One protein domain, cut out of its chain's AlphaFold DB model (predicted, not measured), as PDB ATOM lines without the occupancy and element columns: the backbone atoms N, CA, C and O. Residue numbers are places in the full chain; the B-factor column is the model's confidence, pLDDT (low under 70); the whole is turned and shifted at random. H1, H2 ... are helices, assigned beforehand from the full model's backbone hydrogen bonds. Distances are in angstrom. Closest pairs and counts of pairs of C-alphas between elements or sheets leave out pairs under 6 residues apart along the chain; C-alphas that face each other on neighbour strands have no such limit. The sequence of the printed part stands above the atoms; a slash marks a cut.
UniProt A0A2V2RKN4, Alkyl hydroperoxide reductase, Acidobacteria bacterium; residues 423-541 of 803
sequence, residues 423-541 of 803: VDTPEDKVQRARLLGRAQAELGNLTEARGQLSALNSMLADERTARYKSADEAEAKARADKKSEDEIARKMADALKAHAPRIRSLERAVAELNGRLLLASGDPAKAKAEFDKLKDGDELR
ATOM      1  N   VAL A 423     260.650 261.081 265.527       84.44
ATOM      2  CA  VAL A 423     260.769 260.881 266.973       84.44
ATOM      3  C   VAL A 423     259.604 261.634 267.607       84.44
ATOM      4  O   VAL A 423     259.335 262.780 267.253       84.44
ATOM      5  N   ASP A 424     258.857 261.000 268.510       83.38
ATOM      6  CA  ASP A 424     257.633 261.598 269.069       83.38
ATOM      7  C   ASP A 424     257.926 262.596 270.204       83.38
ATOM      8  O   ASP A 424     257.349 262.540 271.286       83.38
ATOM      9  N   THR A 425     258.848 263.531 269.960       87.44
ATOM     10  CA  THR A 425     259.144 264.657 270.854       87.44
ATOM     11  C   THR A 425     258.713 265.978 270.212       87.44
ATOM     12  O   THR A 425     258.753 266.118 268.983       87.44
ATOM     13  N   PRO A 426     258.284 266.981 271.004       86.25
ATOM     14  CA  PRO A 426     257.984 268.314 270.480       86.25
ATOM     15  C   PRO A 426     259.147 268.911 269.676       86.25
ATOM     16  O   PRO A 426     258.933 269.513 268.626       86.25
ATOM     17  N   GLU A 427     260.380 268.706 270.134       86.00
ATOM     18  CA  GLU A 427     261.592 269.219 269.502       86.00
ATOM     19  C   GLU A 427     261.838 268.586 268.121       86.00
ATOM     20  O   GLU A 427     262.094 269.319 267.162       86.00
ATOM     21  N   ASP A 428     261.691 267.259 267.976       87.50
ATOM     22  CA  ASP A 428     261.841 266.589 266.671       87.50
ATOM     23  C   ASP A 428     260.724 266.991 265.706       87.50
ATOM     24  O   ASP A 428     261.001 267.233 264.534       87.50
ATOM     25  N   LYS A 429     259.482 267.174 266.181       90.81
ATOM     26  CA  LYS A 429     258.368 267.657 265.342       90.81
ATOM     27  C   LYS A 429     258.677 269.017 264.714       90.81
ATOM     28  O   LYS A 429     258.483 269.189 263.507       90.81
ATOM     29  N   VAL A 430     259.201 269.962 265.501       91.69
ATOM     30  CA  VAL A 430     259.612 271.286 265.005       91.69
ATOM     31  C   VAL A 430     260.774 271.164 264.027       91.69
ATOM     32  O   VAL A 430     260.711 271.712 262.924       91.69
ATOM     33  N   GLN A 431     261.818 270.426 264.404       89.88
ATOM     34  CA  GLN A 431     263.010 270.266 263.579       89.88
ATOM     35  C   GLN A 431     262.677 269.599 262.241       89.88
ATOM     36  O   GLN A 431     263.100 270.068 261.186       89.88
ATOM     37  N   ARG A 432     261.853 268.553 262.260       92.31
ATOM     38  CA  ARG A 432     261.395 267.832 261.075       92.31
ATOM     39  C   ARG A 432     260.566 268.719 260.153       92.31
ATOM     40  O   ARG A 432     260.854 268.757 258.958       92.31
ATOM     41  N   ALA A 433     259.584 269.450 260.685       94.88
ATOM     42  CA  ALA A 433     258.769 270.364 259.883       94.88
ATOM     43  C   ALA A 433     259.626 271.470 259.250       94.88
ATOM     44  O   ALA A 433     259.489 271.768 258.063       94.88
ATOM     45  N   ARG A 434     260.583 272.023 260.006       93.56
ATOM     46  CA  ARG A 434     261.545 273.011 259.501       93.56
ATOM     47  C   ARG A 434     262.434 272.445 258.390       93.56
ATOM     48  O   ARG A 434     262.576 273.091 257.355       93.56
ATOM     49  N   LEU A 435     263.019 271.258 258.580       93.50
ATOM     50  CA  LEU A 435     263.904 270.606 257.604       93.50
ATOM     51  C   LEU A 435     263.167 270.256 256.307       93.50
ATOM     52  O   LEU A 435     263.644 270.593 255.223       93.50
ATOM     53  N   LEU A 436     261.991 269.633 256.415       95.50
ATOM     54  CA  LEU A 436     261.152 269.308 255.262       95.50
ATOM     55  C   LEU A 436     260.674 270.577 254.558       95.50
ATOM     56  O   LEU A 436     260.774 270.667 253.341       95.50
ATOM     57  N   GLY A 437     260.209 271.580 255.307       95.94
ATOM     58  CA  GLY A 437     259.773 272.853 254.739       95.94
ATOM     59  C   GLY A 437     260.893 273.548 253.967       95.94
ATOM     60  O   GLY A 437     260.675 273.990 252.841       95.94
ATOM     61  N   ARG A 438     262.109 273.585 254.534       93.69
ATOM     62  CA  ARG A 438     263.312 274.107 253.869       93.69
ATOM     63  C   ARG A 438     263.583 273.374 252.557       93.69
ATOM     64  O   ARG A 438     263.708 274.032 251.530       93.69
ATOM     65  N   ALA A 439     263.665 272.044 252.594       95.69
ATOM     66  CA  ALA A 439     263.973 271.238 251.415       95.69
ATOM     67  C   ALA A 439     262.919 271.410 250.309       95.69
ATOM     68  O   ALA A 439     263.270 271.629 249.154       95.69
ATOM     69  N   GLN A 440     261.630 271.393 250.667       97.19
ATOM     70  CA  GLN A 440     260.534 271.593 249.717       97.19
ATOM     71  C   GLN A 440     260.570 272.996 249.096       97.19
ATOM     72  O   GLN A 440     260.407 273.137 247.887       97.19
ATOM     73  N   ALA A 441     260.835 274.035 249.896       95.44
ATOM     74  CA  ALA A 441     260.926 275.404 249.393       95.44
ATOM     75  C   ALA A 441     262.099 275.588 248.414       95.44
ATOM     76  O   ALA A 441     261.921 276.223 247.378       95.44
ATOM     77  N   GLU A 442     263.271 275.013 248.706       93.12
ATOM     78  CA  GLU A 442     264.440 275.092 247.816       93.12
ATOM     79  C   GLU A 442     264.261 274.313 246.506       93.12
ATOM     80  O   GLU A 442     264.825 274.704 245.487       93.12
ATOM     81  N   LEU A 443     263.437 273.261 246.499       94.88
ATOM     82  CA  LEU A 443     263.068 272.528 245.282       94.88
ATOM     83  C   LEU A 443     261.890 273.154 244.515       94.88
ATOM     84  O   LEU A 443     261.527 272.658 243.453       94.88
ATOM     85  N   GLY A 444     261.281 274.229 245.028       94.62
ATOM     86  CA  GLY A 444     260.120 274.872 244.404       94.62
ATOM     87  C   GLY A 444     258.779 274.171 244.661       94.62
ATOM     88  O   GLY A 444     257.764 274.556 244.080       94.62
ATOM     89  N   ASN A 445     258.729 273.198 245.572       96.38
ATOM     90  CA  ASN A 445     257.514 272.491 245.987       96.38
ATOM     91  C   ASN A 445     256.733 273.339 247.010       96.38
ATOM     92  O   ASN A 445     256.689 273.073 248.216       96.38
ATOM     93  N   LEU A 446     256.181 274.458 246.530       96.19
ATOM     94  CA  LEU A 446     255.650 275.522 247.389       96.19
ATOM     95  C   LEU A 446     254.399 275.105 248.171       96.19
ATOM     96  O   LEU A 446     254.140 275.657 249.240       96.19
ATOM     97  N   THR A 447     253.607 274.164 247.660       97.31
ATOM     98  CA  THR A 447     252.400 273.675 248.343       97.31
ATOM     99  C   THR A 447     252.775 272.891 249.597       97.31
ATOM    100  O   THR A 447     252.285 273.182 250.688       97.31
ATOM    101  N   GLU A 448     253.717 271.963 249.470       97.12
ATOM    102  CA  GLU A 448     254.245 271.133 250.547       97.12
ATOM    103  C   GLU A 448     254.970 271.995 251.585       97.12
ATOM    104  O   GLU A 448     254.744 271.845 252.788       97.12
ATOM    105  N   ALA A 449     255.783 272.955 251.131       97.38
ATOM    106  CA  ALA A 449     256.455 273.912 252.006       97.38
ATOM    107  C   ALA A 449     255.458 274.771 252.811       97.38
ATOM    108  O   ALA A 449     255.647 274.963 254.014       97.38
ATOM    109  N   ARG A 450     254.357 275.236 252.198       98.12
ATOM    110  CA  ARG A 450     253.273 275.934 252.922       98.12
ATOM    111  C   ARG A 450     252.583 275.029 253.941       98.12
ATOM    112  O   ARG A 450     252.249 275.504 255.024       98.12
ATOM    113  N   GLY A 451     252.421 273.741 253.638       98.06
ATOM    114  CA  GLY A 451     251.919 272.750 254.593       98.06
ATOM    115  C   GLY A 451     252.790 272.663 255.852       98.06
ATOM    116  O   GLY A 451     252.276 272.744 256.968       98.06
ATOM    117  N   GLN A 452     254.115 272.605 255.687       97.69
ATOM    118  CA  GLN A 452     255.054 272.605 256.818       97.69
ATOM    119  C   GLN A 452     255.036 273.929 257.598       97.69
ATOM    120  O   GLN A 452     255.068 273.921 258.828       97.69
ATOM    121  N   LEU A 453     254.910 275.072 256.911       98.12
ATOM    122  CA  LEU A 453     254.752 276.377 257.563       98.12
ATOM    123  C   LEU A 453     253.469 276.441 258.405       98.12
ATOM    124  O   LEU A 453     253.487 276.962 259.518       98.12
ATOM    125  N   SER A 454     252.365 275.889 257.899       98.31
ATOM    126  CA  SER A 454     251.109 275.792 258.648       98.31
ATOM    127  C   SER A 454     251.267 274.940 259.908       98.31
ATOM    128  O   SER A 454     250.784 275.334 260.967       98.31
ATOM    129  N   ALA A 455     251.978 273.811 259.820       97.62
ATOM    130  CA  ALA A 455     252.261 272.963 260.976       97.62
ATOM    131  C   ALA A 455     253.090 273.704 262.040       97.62
ATOM    132  O   ALA A 455     252.726 273.696 263.215       97.62
ATOM    133  N   LEU A 456     254.149 274.415 261.632       97.81
ATOM    134  CA  LEU A 456     254.965 275.233 262.538       97.81
ATOM    135  C   LEU A 456     254.149 276.351 263.207       97.81
ATOM    136  O   LEU A 456     254.287 276.579 264.407       97.81
ATOM    137  N   ASN A 457     253.274 277.026 262.457       98.38
ATOM    138  CA  ASN A 457     252.386 278.051 263.011       98.38
ATOM    139  C   ASN A 457     251.382 277.471 264.017       98.38
ATOM    140  O   ASN A 457     251.135 278.102 265.043       98.38
ATOM    141  N   SER A 458     250.844 276.274 263.756       98.06
ATOM    142  CA  SER A 458     249.981 275.566 264.710       98.06
ATOM    143  C   SER A 458     250.732 275.270 266.005       98.06
ATOM    144  O   SER A 458     250.290 275.685 267.070       98.06
ATOM    145  N   MET A 459     251.922 274.666 265.917       97.31
ATOM    146  CA  MET A 459     252.754 274.368 267.092       97.31
ATOM    147  C   MET A 459     253.116 275.636 267.882       97.31
ATOM    148  O   MET A 459     253.140 275.621 269.110       97.31
ATOM    149  N   LEU A 460     253.378 276.754 267.196       97.56
ATOM    150  CA  LEU A 460     253.629 278.051 267.833       97.56
ATOM    151  C   LEU A 460     252.403 278.586 268.580       97.56
ATOM    152  O   LEU A 460     252.549 279.130 269.678       97.56
ATOM    153  N   ALA A 461     251.207 278.453 268.006       97.88
ATOM    154  CA  ALA A 461     249.963 278.845 268.662       97.88
ATOM    155  C   ALA A 461     249.678 277.968 269.893       97.88
ATOM    156  O   ALA A 461     249.344 278.498 270.960       97.88
ATOM    157  N   ASP A 462     249.896 276.658 269.775       96.62
ATOM    158  CA  ASP A 462     249.725 275.692 270.860       96.62
ATOM    159  C   ASP A 462     250.691 275.980 272.015       96.62
ATOM    160  O   ASP A 462     250.267 276.103 273.163       96.62
ATOM    161  N   GLU A 463     251.978 276.201 271.727       96.38
ATOM    162  CA  GLU A 463     252.992 276.507 272.743       96.38
ATOM    163  C   GLU A 463     252.725 277.854 273.438       96.38
ATOM    164  O   GLU A 463     252.924 277.993 274.648       96.38
ATOM    165  N   ARG A 464     252.231 278.860 272.700       96.81
ATOM    166  CA  ARG A 464     251.803 280.145 273.281       96.81
ATOM    167  C   ARG A 464     250.597 279.979 274.201       96.81
ATOM    168  O   ARG A 464     250.551 280.631 275.240       96.81
ATOM    169  N   THR A 465     249.658 279.109 273.848       96.94
ATOM    170  CA  THR A 465     248.487 278.801 274.678       96.94
ATOM    171  C   THR A 465     248.902 278.038 275.937       96.94
ATOM    172  O   THR A 465     248.547 278.431 277.050       96.94
ATOM    173  N   ALA A 466     249.733 277.004 275.778       95.69
ATOM    174  CA  ALA A 466     250.281 276.209 276.872       95.69
ATOM    175  C   ALA A 466     251.054 277.072 277.878       95.69
ATOM    176  O   ALA A 466     250.909 276.884 279.081       95.69
ATOM    177  N   ARG A 467     251.797 278.078 277.399       96.25
ATOM    178  CA  ARG A 467     252.538 279.017 278.247       96.25
ATOM    179  C   ARG A 467     251.663 279.709 279.294       96.25
ATOM    180  O   ARG A 467     252.083 279.805 280.444       96.25
ATOM    181  N   TYR A 468     250.493 280.215 278.906       95.69
ATOM    182  CA  TYR A 468     249.587 280.885 279.846       95.69
ATOM    183  C   TYR A 468     248.877 279.877 280.747       95.69
ATOM    184  O   TYR A 468     248.847 280.073 281.956       95.69
ATOM    185  N   LYS A 469     248.449 278.736 280.194       96.38
ATOM    186  CA  LYS A 469     247.862 277.647 280.983       96.38
ATOM    187  C   LYS A 469     248.796 277.170 282.104       96.38
ATOM    188  O   LYS A 469     248.362 277.020 283.239       96.38
ATOM    189  N   SER A 470     250.084 276.973 281.819       94.81
ATOM    190  CA  SER A 470     251.063 276.574 282.836       94.81
ATOM    191  C   SER A 470     251.315 277.657 283.889       94.81
ATOM    192  O   SER A 470     251.667 277.327 285.019       94.81
ATOM    193  N   ALA A 471     251.128 278.937 283.553       95.69
ATOM    194  CA  ALA A 471     251.174 280.018 284.534       95.69
ATOM    195  C   ALA A 471     249.956 279.973 285.468       95.69
ATOM    196  O   ALA A 471     250.141 280.050 286.681       95.69
ATOM    197  N   ASP A 472     248.756 279.759 284.924       97.00
ATOM    198  CA  ASP A 472     247.518 279.611 285.701       97.00
ATOM    199  C   ASP A 472     247.581 278.379 286.626       97.00
ATOM    200  O   ASP A 472     247.224 278.443 287.803       97.00
ATOM    201  N   GLU A 473     248.104 277.251 286.134       96.69
ATOM    202  CA  GLU A 473     248.326 276.035 286.933       96.69
ATOM    203  C   GLU A 473     249.366 276.258 288.044       96.69
ATOM    204  O   GLU A 473     249.185 275.794 289.175       96.69
ATOM    205  N   ALA A 474     250.449 276.983 287.746       95.62
ATOM    206  CA  ALA A 474     251.462 277.342 288.733       95.62
ATOM    207  C   ALA A 474     250.901 278.284 289.809       95.62
ATOM    208  O   ALA A 474     251.226 278.107 290.985       95.62
ATOM    209  N   GLU A 475     250.040 279.236 289.430       97.38
ATOM    210  CA  GLU A 475     249.314 280.098 290.364       97.38
ATOM    211  C   GLU A 475     248.404 279.271 291.274       97.38
ATOM    212  O   GLU A 475     248.529 279.340 292.498       97.38
ATOM    213  N   ALA A 476     247.525 278.452 290.689       96.56
ATOM    214  CA  ALA A 476     246.570 277.634 291.427       96.56
ATOM    215  C   ALA A 476     247.274 276.707 292.429       96.56
ATOM    216  O   ALA A 476     246.875 276.625 293.594       96.56
ATOM    217  N   LYS A 477     248.370 276.061 292.008       96.88
ATOM    218  CA  LYS A 477     249.193 275.213 292.877       96.88
ATOM    219  C   LYS A 477     249.863 276.012 293.995       96.88
ATOM    220  O   LYS A 477     249.802 275.604 295.149       96.88
ATOM    221  N   ALA A 478     250.474 277.155 293.684       95.12
ATOM    222  CA  ALA A 478     251.137 277.983 294.691       95.12
ATOM    223  C   ALA A 478     250.142 278.557 295.720       95.12
ATOM    224  O   ALA A 478     250.460 278.611 296.910       95.12
ATOM    225  N   ARG A 479     248.919 278.907 295.296       95.50
ATOM    226  CA  ARG A 479     247.818 279.296 296.194       95.50
ATOM    227  C   ARG A 479     247.375 278.136 297.086       95.50
ATOM    228  O   ARG A 479     247.226 278.329 298.291       95.50
ATOM    229  N   ALA A 480     247.212 276.936 296.527       96.75
ATOM    230  CA  ALA A 480     246.876 275.735 297.297       96.75
ATOM    231  C   ALA A 480     247.952 275.398 298.349       96.75
ATOM    232  O   ALA A 480     247.623 275.057 299.486       96.75
ATOM    233  N   ASP A 481     249.226 275.601 298.006       96.88
ATOM    234  CA  ASP A 481     250.383 275.422 298.891       96.88
ATOM    235  C   ASP A 481     250.574 276.580 299.898       96.88
ATOM    236  O   ASP A 481     251.566 276.599 300.634       96.88
ATOM    237  N   LYS A 482     249.646 277.550 299.945       96.69
ATOM    238  CA  LYS A 482     249.663 278.730 300.833       96.69
ATOM    239  C   LYS A 482     250.963 279.541 300.745       96.69
ATOM    240  O   LYS A 482     251.475 280.022 301.758       96.69
ATOM    241  N   LYS A 483     251.515 279.666 299.538       95.06
ATOM    242  CA  LYS A 483     252.693 280.498 299.255       95.06
ATOM    243  C   LYS A 483     252.363 281.985 299.379       95.06
ATOM    244  O   LYS A 483     251.202 282.373 299.261       95.06
ATOM    245  N   SER A 484     253.376 282.819 299.624       97.12
ATOM    246  CA  SER A 484     253.187 284.277 299.620       97.12
ATOM    247  C   SER A 484     252.851 284.785 298.212       97.12
ATOM    248  O   SER A 484     253.185 284.136 297.222       97.12
ATOM    249  N   GLU A 485     252.230 285.962 298.098       95.31
ATOM    250  CA  GLU A 485     251.930 286.563 296.784       95.31
ATOM    251  C   GLU A 485     253.202 286.776 295.937       95.31
ATOM    252  O   GLU A 485     253.193 286.519 294.735       95.31
ATOM    253  N   ASP A 486     254.329 287.129 296.566       95.88
ATOM    254  CA  ASP A 486     255.628 287.241 295.884       95.88
ATOM    255  C   ASP A 486     256.119 285.888 295.337       95.88
ATOM    256  O   ASP A 486     256.656 285.800 294.228       95.88
ATOM    257  N   GLU A 487     255.938 284.807 296.104       93.88
ATOM    258  CA  GLU A 487     256.276 283.456 295.658       93.88
ATOM    259  C   GLU A 487     255.347 282.980 294.535       93.88
ATOM    260  O   GLU A 487     255.831 282.373 293.578       93.88
ATOM    261  N   ILE A 488     254.046 283.274 294.614       95.62
ATOM    262  CA  ILE A 488     253.061 282.968 293.564       95.62
ATOM    263  C   ILE A 488     253.464 283.664 292.260       95.62
ATOM    264  O   ILE A 488     253.631 282.998 291.235       95.62
ATOM    265  N   ALA A 489     253.726 284.974 292.307       96.44
ATOM    266  CA  ALA A 489     254.157 285.746 291.144       96.44
ATOM    267  C   ALA A 489     255.458 285.194 290.535       96.44
ATOM    268  O   ALA A 489     255.573 285.068 289.312       96.44
ATOM    269  N   ARG A 490     256.430 284.793 291.371       97.25
ATOM    270  CA  ARG A 490     257.664 284.145 290.900       97.25
ATOM    271  C   ARG A 490     257.378 282.809 290.213       97.25
ATOM    272  O   ARG A 490     257.920 282.571 289.139       97.25
ATOM    273  N   LYS A 491     256.523 281.953 290.783       96.12
ATOM    274  CA  LYS A 491     256.168 280.651 290.188       96.12
ATOM    275  C   LYS A 491     255.471 280.806 288.837       96.12
ATOM    276  O   LYS A 491     255.831 280.094 287.900       96.12
ATOM    277  N   MET A 492     254.552 281.763 288.707       97.38
ATOM    278  CA  MET A 492     253.928 282.103 287.424       97.38
ATOM    279  C   MET A 492     254.966 282.597 286.410       97.38
ATOM    280  O   MET A 492     254.990 282.142 285.269       97.38
ATOM    281  N   ALA A 493     255.859 283.503 286.820       96.31
ATOM    282  CA  ALA A 493     256.909 284.028 285.951       96.31
ATOM    283  C   ALA A 493     257.884 282.933 285.483       96.31
ATOM    284  O   ALA A 493     258.258 282.911 284.308       96.31
ATOM    285  N   ASP A 494     258.261 282.006 286.367       96.00
ATOM    286  CA  ASP A 494     259.101 280.850 286.039       96.00
ATOM    287  C   ASP A 494     258.400 279.924 285.033       96.00
ATOM    288  O   ASP A 494     259.014 279.535 284.034       96.00
ATOM    289  N   ALA A 495     257.105 279.646 285.228       94.94
ATOM    290  CA  ALA A 495     256.294 278.878 284.284       94.94
ATOM    291  C   ALA A 495     256.227 279.566 282.910       94.94
ATOM    292  O   ALA A 495     256.558 278.956 281.895       94.94
ATOM    293  N   LEU A 496     255.935 280.871 282.860       95.31
ATOM    294  CA  LEU A 496     255.946 281.647 281.614       95.31
ATOM    295  C   LEU A 496     257.314 281.616 280.918       95.31
ATOM    296  O   LEU A 496     257.384 281.589 279.686       95.31
ATOM    297  N   LYS A 497     258.404 281.673 281.688       94.88
ATOM    298  CA  LYS A 497     259.780 281.691 281.176       94.88
ATOM    299  C   LYS A 497     260.200 280.334 280.609       94.88
ATOM    300  O   LYS A 497     260.964 280.321 279.642       94.88
ATOM    301  N   ALA A 498     259.683 279.229 281.146       94.44
ATOM    302  CA  ALA A 498     259.999 277.871 280.699       94.44
ATOM    303  C   ALA A 498     259.630 277.616 279.223       94.44
ATOM    304  O   ALA A 498     260.356 276.916 278.525       94.44
ATOM    305  N   HIS A 499     258.569 278.251 278.710       94.81
ATOM    306  CA  HIS A 499     258.137 278.123 277.308       94.81
ATOM    307  C   HIS A 499     258.915 279.020 276.328       94.81
ATOM    308  O   HIS A 499     258.899 278.811 275.114       94.81
ATOM    309  N   ALA A 500     259.620 280.041 276.825       92.88
ATOM    310  CA  ALA A 500     260.253 281.048 275.974       92.88
ATOM    311  C   ALA A 500     261.309 280.485 274.990       92.88
ATOM    312  O   ALA A 500     261.370 280.984 273.865       92.88
ATOM    313  N   PRO A 501     262.144 279.481 275.341       91.06
ATOM    314  CA  PRO A 501     263.059 278.852 274.386       91.06
ATOM    315  C   PRO A 501     262.345 278.168 273.213       91.06
ATOM    316  O   PRO A 501     262.748 278.380 272.069       91.06
ATOM    317  N   ARG A 502     261.265 277.417 273.475       91.06
ATOM    318  CA  ARG A 502     260.495 276.707 272.439       91.06
ATOM    319  C   ARG A 502     259.772 277.672 271.506       91.06
ATOM    320  O   ARG A 502     259.897 277.541 270.293       91.06
ATOM    321  N   ILE A 503     259.138 278.708 272.061       94.44
ATOM    322  CA  ILE A 503     258.513 279.787 271.274       94.44
ATOM    323  C   ILE A 503     259.538 280.450 270.348       94.44
ATOM    324  O   ILE A 503     259.283 280.570 269.156       94.44
ATOM    325  N   ARG A 504     260.722 280.818 270.861       91.00
ATOM    326  CA  ARG A 504     261.782 281.401 270.021       91.00
ATOM    327  C   ARG A 504     262.258 280.438 268.936       91.00
ATOM    328  O   ARG A 504     262.543 280.872 267.827       91.00
ATOM    329  N   SER A 505     262.369 279.143 269.236       90.25
ATOM    330  CA  SER A 505     262.738 278.138 268.234       90.25
ATOM    331  C   SER A 505     261.714 278.076 267.093       90.25
ATOM    332  O   SER A 505     262.082 278.181 265.923       90.25
ATOM    333  N   LEU A 506     260.427 278.023 267.439       94.75
ATOM    334  CA  LEU A 506     259.310 278.029 266.494       94.75
ATOM    335  C   LEU A 506     259.238 279.320 265.671       94.75
ATOM    336  O   LEU A 506     259.110 279.257 264.453       94.75
ATOM    337  N   GLU A 507     259.384 280.489 266.299       94.44
ATOM    338  CA  GLU A 507     259.401 281.786 265.605       94.44
ATOM    339  C   GLU A 507     260.529 281.864 264.569       94.44
ATOM    340  O   GLU A 507     260.309 282.342 263.456       94.44
ATOM    341  N   ARG A 508     261.718 281.341 264.899       92.00
ATOM    342  CA  ARG A 508     262.849 281.259 263.962       92.00
ATOM    343  C   ARG A 508     262.559 280.310 262.798       92.00
ATOM    344  O   ARG A 508     262.830 280.662 261.653       92.00
ATOM    345  N   ALA A 509     261.981 279.139 263.071       93.75
ATOM    346  CA  ALA A 509     261.596 278.181 262.035       93.75
ATOM    347  C   ALA A 509     260.536 278.760 261.077       93.75
ATOM    348  O   ALA A 509     260.659 278.617 259.859       93.75
ATOM    349  N   VAL A 510     259.532 279.457 261.622       96.56
ATOM    350  CA  VAL A 510     258.483 280.151 260.860       96.56
ATOM    351  C   VAL A 510     259.078 281.256 259.992       96.56
ATOM    352  O   VAL A 510     258.807 281.283 258.794       96.56
ATOM    353  N   ALA A 511     259.906 282.139 260.561       95.00
ATOM    354  CA  ALA A 511     260.526 283.235 259.816       95.00
ATOM    355  C   ALA A 511     261.429 282.714 258.688       95.00
ATOM    356  O   ALA A 511     261.326 283.177 257.555       95.00
ATOM    357  N   GLU A 512     262.250 281.692 258.950       94.06
ATOM    358  CA  GLU A 512     263.081 281.081 257.910       94.06
ATOM    359  C   GLU A 512     262.236 280.555 256.740       94.06
ATOM    360  O   GLU A 512     262.497 280.887 255.581       94.06
ATOM    361  N   LEU A 513     261.236 279.721 257.029       95.88
ATOM    362  CA  LEU A 513     260.444 279.074 255.987       95.88
ATOM    363  C   LEU A 513     259.572 280.078 255.228       95.88
ATOM    364  O   LEU A 513     259.467 280.001 254.003       95.88
ATOM    365  N   ASN A 514     259.000 281.056 255.931       96.75
ATOM    366  CA  ASN A 514     258.251 282.141 255.310       96.75
ATOM    367  C   ASN A 514     259.149 282.982 254.387       96.75
ATOM    368  O   ASN A 514     258.769 283.260 253.252       96.75
ATOM    369  N   GLY A 515     260.371 283.308 254.821       95.62
ATOM    370  CA  GLY A 515     261.359 284.012 254.002       95.62
ATOM    371  C   GLY A 515     261.695 283.268 252.708       95.62
ATOM    372  O   GLY A 515     261.701 283.870 251.635       95.62
ATOM    373  N   ARG A 516     261.892 281.943 252.774       95.00
ATOM    374  CA  ARG A 516     262.130 281.109 251.579       95.00
ATOM    375  C   ARG A 516     260.925 281.075 250.638       95.00
ATOM    376  O   ARG A 516     261.099 281.220 249.433       95.00
ATOM    377  N   LEU A 517     259.712 280.929 251.174       96.12
ATOM    378  CA  LEU A 517     258.477 280.935 250.381       96.12
ATOM    379  C   LEU A 517     258.251 282.275 249.669       96.12
ATOM    380  O   LEU A 517     257.867 282.285 248.499       96.12
ATOM    381  N   LEU A 518     258.506 283.393 250.351       95.69
ATOM    382  CA  LEU A 518     258.421 284.738 249.775       95.69
ATOM    383  C   LEU A 518     259.467 284.942 248.677       95.69
ATOM    384  O   LEU A 518     259.135 285.449 247.608       95.69
ATOM    385  N   LEU A 519     260.699 284.477 248.906       93.56
ATOM    386  CA  LEU A 519     261.769 284.538 247.912       93.56
ATOM    387  C   LEU A 519     261.404 283.736 246.657       93.56
ATOM    388  O   LEU A 519     261.503 284.256 245.549       93.56
ATOM    389  N   ALA A 520     260.920 282.503 246.828       91.06
ATOM    390  CA  ALA A 520     260.492 281.643 245.725       91.06
ATOM    391  C   ALA A 520     259.244 282.171 244.993       91.06
ATOM    392  O   ALA A 520     259.062 281.898 243.811       91.06
ATOM    393  N   SER A 521     258.403 282.956 245.674       88.25
ATOM    394  CA  SER A 521     257.214 283.594 245.088       88.25
ATOM    395  C   SER A 521     257.506 284.960 244.446       88.25
ATOM    396  O   SER A 521     256.575 285.624 243.997       88.25
ATOM    397  N   GLY A 522     258.773 285.397 244.402       90.69
ATOM    398  CA  GLY A 522     259.183 286.639 243.740       90.69
ATOM    399  C   GLY A 522     259.012 287.919 244.567       90.69
ATOM    400  O   GLY A 522     258.945 288.998 243.986       90.69
ATOM    401  N   ASP A 523     258.962 287.832 245.901       94.00
ATOM    402  CA  ASP A 523     258.885 288.993 246.805       94.00
ATOM    403  C   ASP A 523     260.161 289.119 247.672       94.00
ATOM    404  O   ASP A 523     260.148 288.815 248.872       94.00
ATOM    405  N   PRO A 524     261.302 289.539 247.084       93.75
ATOM    406  CA  PRO A 524     262.585 289.592 247.785       93.75
ATOM    407  C   PRO A 524     262.590 290.606 248.938       93.75
ATOM    408  O   PRO A 524     263.250 290.377 249.948       93.75
ATOM    409  N   ALA A 525     261.822 291.694 248.847       93.56
ATOM    410  CA  ALA A 525     261.755 292.696 249.909       93.56
ATOM    411  C   ALA A 525     261.129 292.120 251.190       93.56
ATOM    412  O   ALA A 525     261.697 292.259 252.277       93.56
ATOM    413  N   LYS A 526     259.992 291.417 251.076       95.50
ATOM    414  CA  LYS A 526     259.386 290.747 252.235       95.50
ATOM    415  C   LYS A 526     260.209 289.548 252.694       95.50
ATOM    416  O   LYS A 526     260.330 289.336 253.896       95.50
ATOM    417  N   ALA A 527     260.810 288.802 251.768       95.50
ATOM    418  CA  ALA A 527     261.707 287.704 252.119       95.50
ATOM    419  C   ALA A 527     262.880 288.189 252.981       95.50
ATOM    420  O   ALA A 527     263.160 287.604 254.028       95.50
ATOM    421  N   LYS A 528     263.523 289.298 252.594       94.06
ATOM    422  CA  LYS A 528     264.596 289.922 253.374       94.06
ATOM    423  C   LYS A 528     264.122 290.305 254.776       94.06
ATOM    424  O   LYS A 528     264.812 290.005 255.743       94.06
ATOM    425  N   ALA A 529     262.935 290.900 254.895       94.56
ATOM    426  CA  ALA A 529     262.371 291.266 256.193       94.56
ATOM    427  C   ALA A 529     262.155 290.056 257.122       94.56
ATOM    428  O   ALA A 529     262.247 290.207 258.336       94.56
ATOM    429  N   GLU A 530     261.884 288.863 256.584       94.88
ATOM    430  CA  GLU A 530     261.837 287.628 257.373       94.88
ATOM    431  C   GLU A 530     263.231 287.152 257.796       94.88
ATOM    432  O   GLU A 530     263.437 286.835 258.967       94.88
ATOM    433  N   PHE A 531     264.206 287.148 256.882       91.44
ATOM    434  CA  PHE A 531     265.577 286.736 257.201       91.44
ATOM    435  C   PHE A 531     266.279 287.691 258.173       91.44
ATOM    436  O   PHE A 531     267.015 287.227 259.035       91.44
ATOM    437  N   ASP A 532     265.994 288.995 258.121       89.25
ATOM    438  CA  ASP A 532     266.541 289.989 259.054       89.25
ATOM    439  C   ASP A 532     266.038 289.787 260.505       89.25
ATOM    440  O   ASP A 532     266.636 290.311 261.449       89.25
ATOM    441  N   LYS A 533     264.960 289.011 260.721       89.06
ATOM    442  CA  LYS A 533     264.517 288.597 262.071       89.06
ATOM    443  C   LYS A 533     265.436 287.538 262.678       89.06
ATOM    444  O   LYS A 533     265.435 287.359 263.898       89.06
ATOM    445  N   LEU A 534     266.183 286.825 261.839       86.44
ATOM    446  CA  LEU A 534     267.075 285.746 262.234       86.44
ATOM    447  C   LEU A 534     268.443 286.334 262.576       86.44
ATOM    448  O   LEU A 534     269.006 287.152 261.852       86.44
ATOM    449  N   LYS A 535     268.986 285.923 263.714       72.06
ATOM    450  CA  LYS A 535     270.291 286.354 264.196       72.06
ATOM    451  C   LYS A 535     271.375 285.377 263.773       72.06
ATOM    452  O   LYS A 535     271.167 284.183 263.569       72.06
ATOM    453  N   ASP A 536     272.584 285.911 263.721       55.72
ATOM    454  CA  ASP A 536     273.809 285.160 263.498       55.72
ATOM    455  C   ASP A 536     273.946 284.060 264.582       55.72
ATOM    456  O   ASP A 536     274.162 284.366 265.755       55.72
ATOM    457  N   GLY A 537     273.782 282.783 264.206       54.31
ATOM    458  CA  GLY A 537     273.761 281.637 265.136       54.31
ATOM    459  C   GLY A 537     272.404 280.937 265.321       54.31
ATOM    460  O   GLY A 537     272.355 279.927 266.015       54.31
ATOM    461  N   ASP A 538     271.332 281.401 264.671       57.47
ATOM    462  CA  ASP A 538     269.975 280.820 264.726       57.47
ATOM    463  C   ASP A 538     269.799 279.511 263.916       57.47
ATOM    464  O   ASP A 538     268.788 279.288 263.245       57.47
ATOM    465  N   GLU A 539     270.793 278.617 263.982       63.69
ATOM    466  CA  GLU A 539     270.810 277.296 263.315       63.69
ATOM    467  C   GLU A 539     270.767 277.368 261.769       63.69
ATOM    468  O   GLU A 539     270.532 276.376 261.077       63.69
ATOM    469  N   LEU A 540     271.041 278.551 261.212       78.88
ATOM    470  CA  LEU A 540     271.294 278.777 259.792       78.88
ATOM    471  C   LEU A 540     272.794 278.905 259.549       78.88
ATOM    472  O   LEU A 540     273.480 279.712 260.182       78.88
ATOM    473  N   ARG A 541     273.307 278.111 258.609       87.38
ATOM    474  CA  ARG A 541     274.704 278.214 258.198       87.38
ATOM    475  C   ARG A 541     274.925 279.516 257.426       87.38
ATOM    476  O   ARG A 541     274.096 279.918 256.610       87.38
TER     477      ARG A 541
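This is residues 423 to 541 of the 803 residues of the protein "Alkyl hydroperoxide reductase" of Acidobacteria bacterium (UniProt A0A2V2RKN4). One long helix, H2, runs most of the length of a slender body, with H1 and H4 beside its earlier part as an up-and-down bundle of three. H3 folds back along its later part, and short H5 folds back on H4. The printed part has 119 residues, with five named helices, H1 to H5 in that order along the chain, and no named strand; its class is all helix, with 95 of the 119 residues in the named helices, and the whole is loose, with a radius of gyration of the C-alphas of 17.9 A and spans of 58 by 29 by 21 A.

H1, residues 426 to 442, 24.5 A, begins at C-alpha 426, (257.984, 268.314, 270.480). H2 is residues 446 to 480, 50.7 A; H3 485 to 498, 20.0 A; H4 500 to 520, 30.3 A. H5, 524 to 531, 10.3 A, ends at C-alpha 531, (265.577, 286.736, 257.201).

The closest C-alphas of hairpin H1 and H2, Gly 437 and Ala 449, are 4.4 A apart; H1 touches residues 446 to 459 of H2 alone. H4 touches H1, Arg 434 and Ala 509 having the closest C-alphas, 5.8 A, and runs the same way. H4 touches H2, Leu 460 and Leu 506 closest by C-alphas, 5.8 A, opposite ways. H3 touches residues 467 to 479 of H2 alone, C-alphas of Ala 471 and Met 492 closest, 4.5 A. H5 touches residues 511 to 519 of H4 alone, C-alphas of Gly 515 and Ala 527 closest, 4.2 A. H3 and H4 meet only through their link. Every O i to N i+4 pair is within hydrogen-bond range in H1, H3, H4 and H5, and 30 of 31 in H2.

The farthest C-alphas, Lys 482 and Gly 522, are 58.4 A apart. The printed part has no cut, and the four links between helices are tight. Residues 536 to 539 have pLDDT under 70.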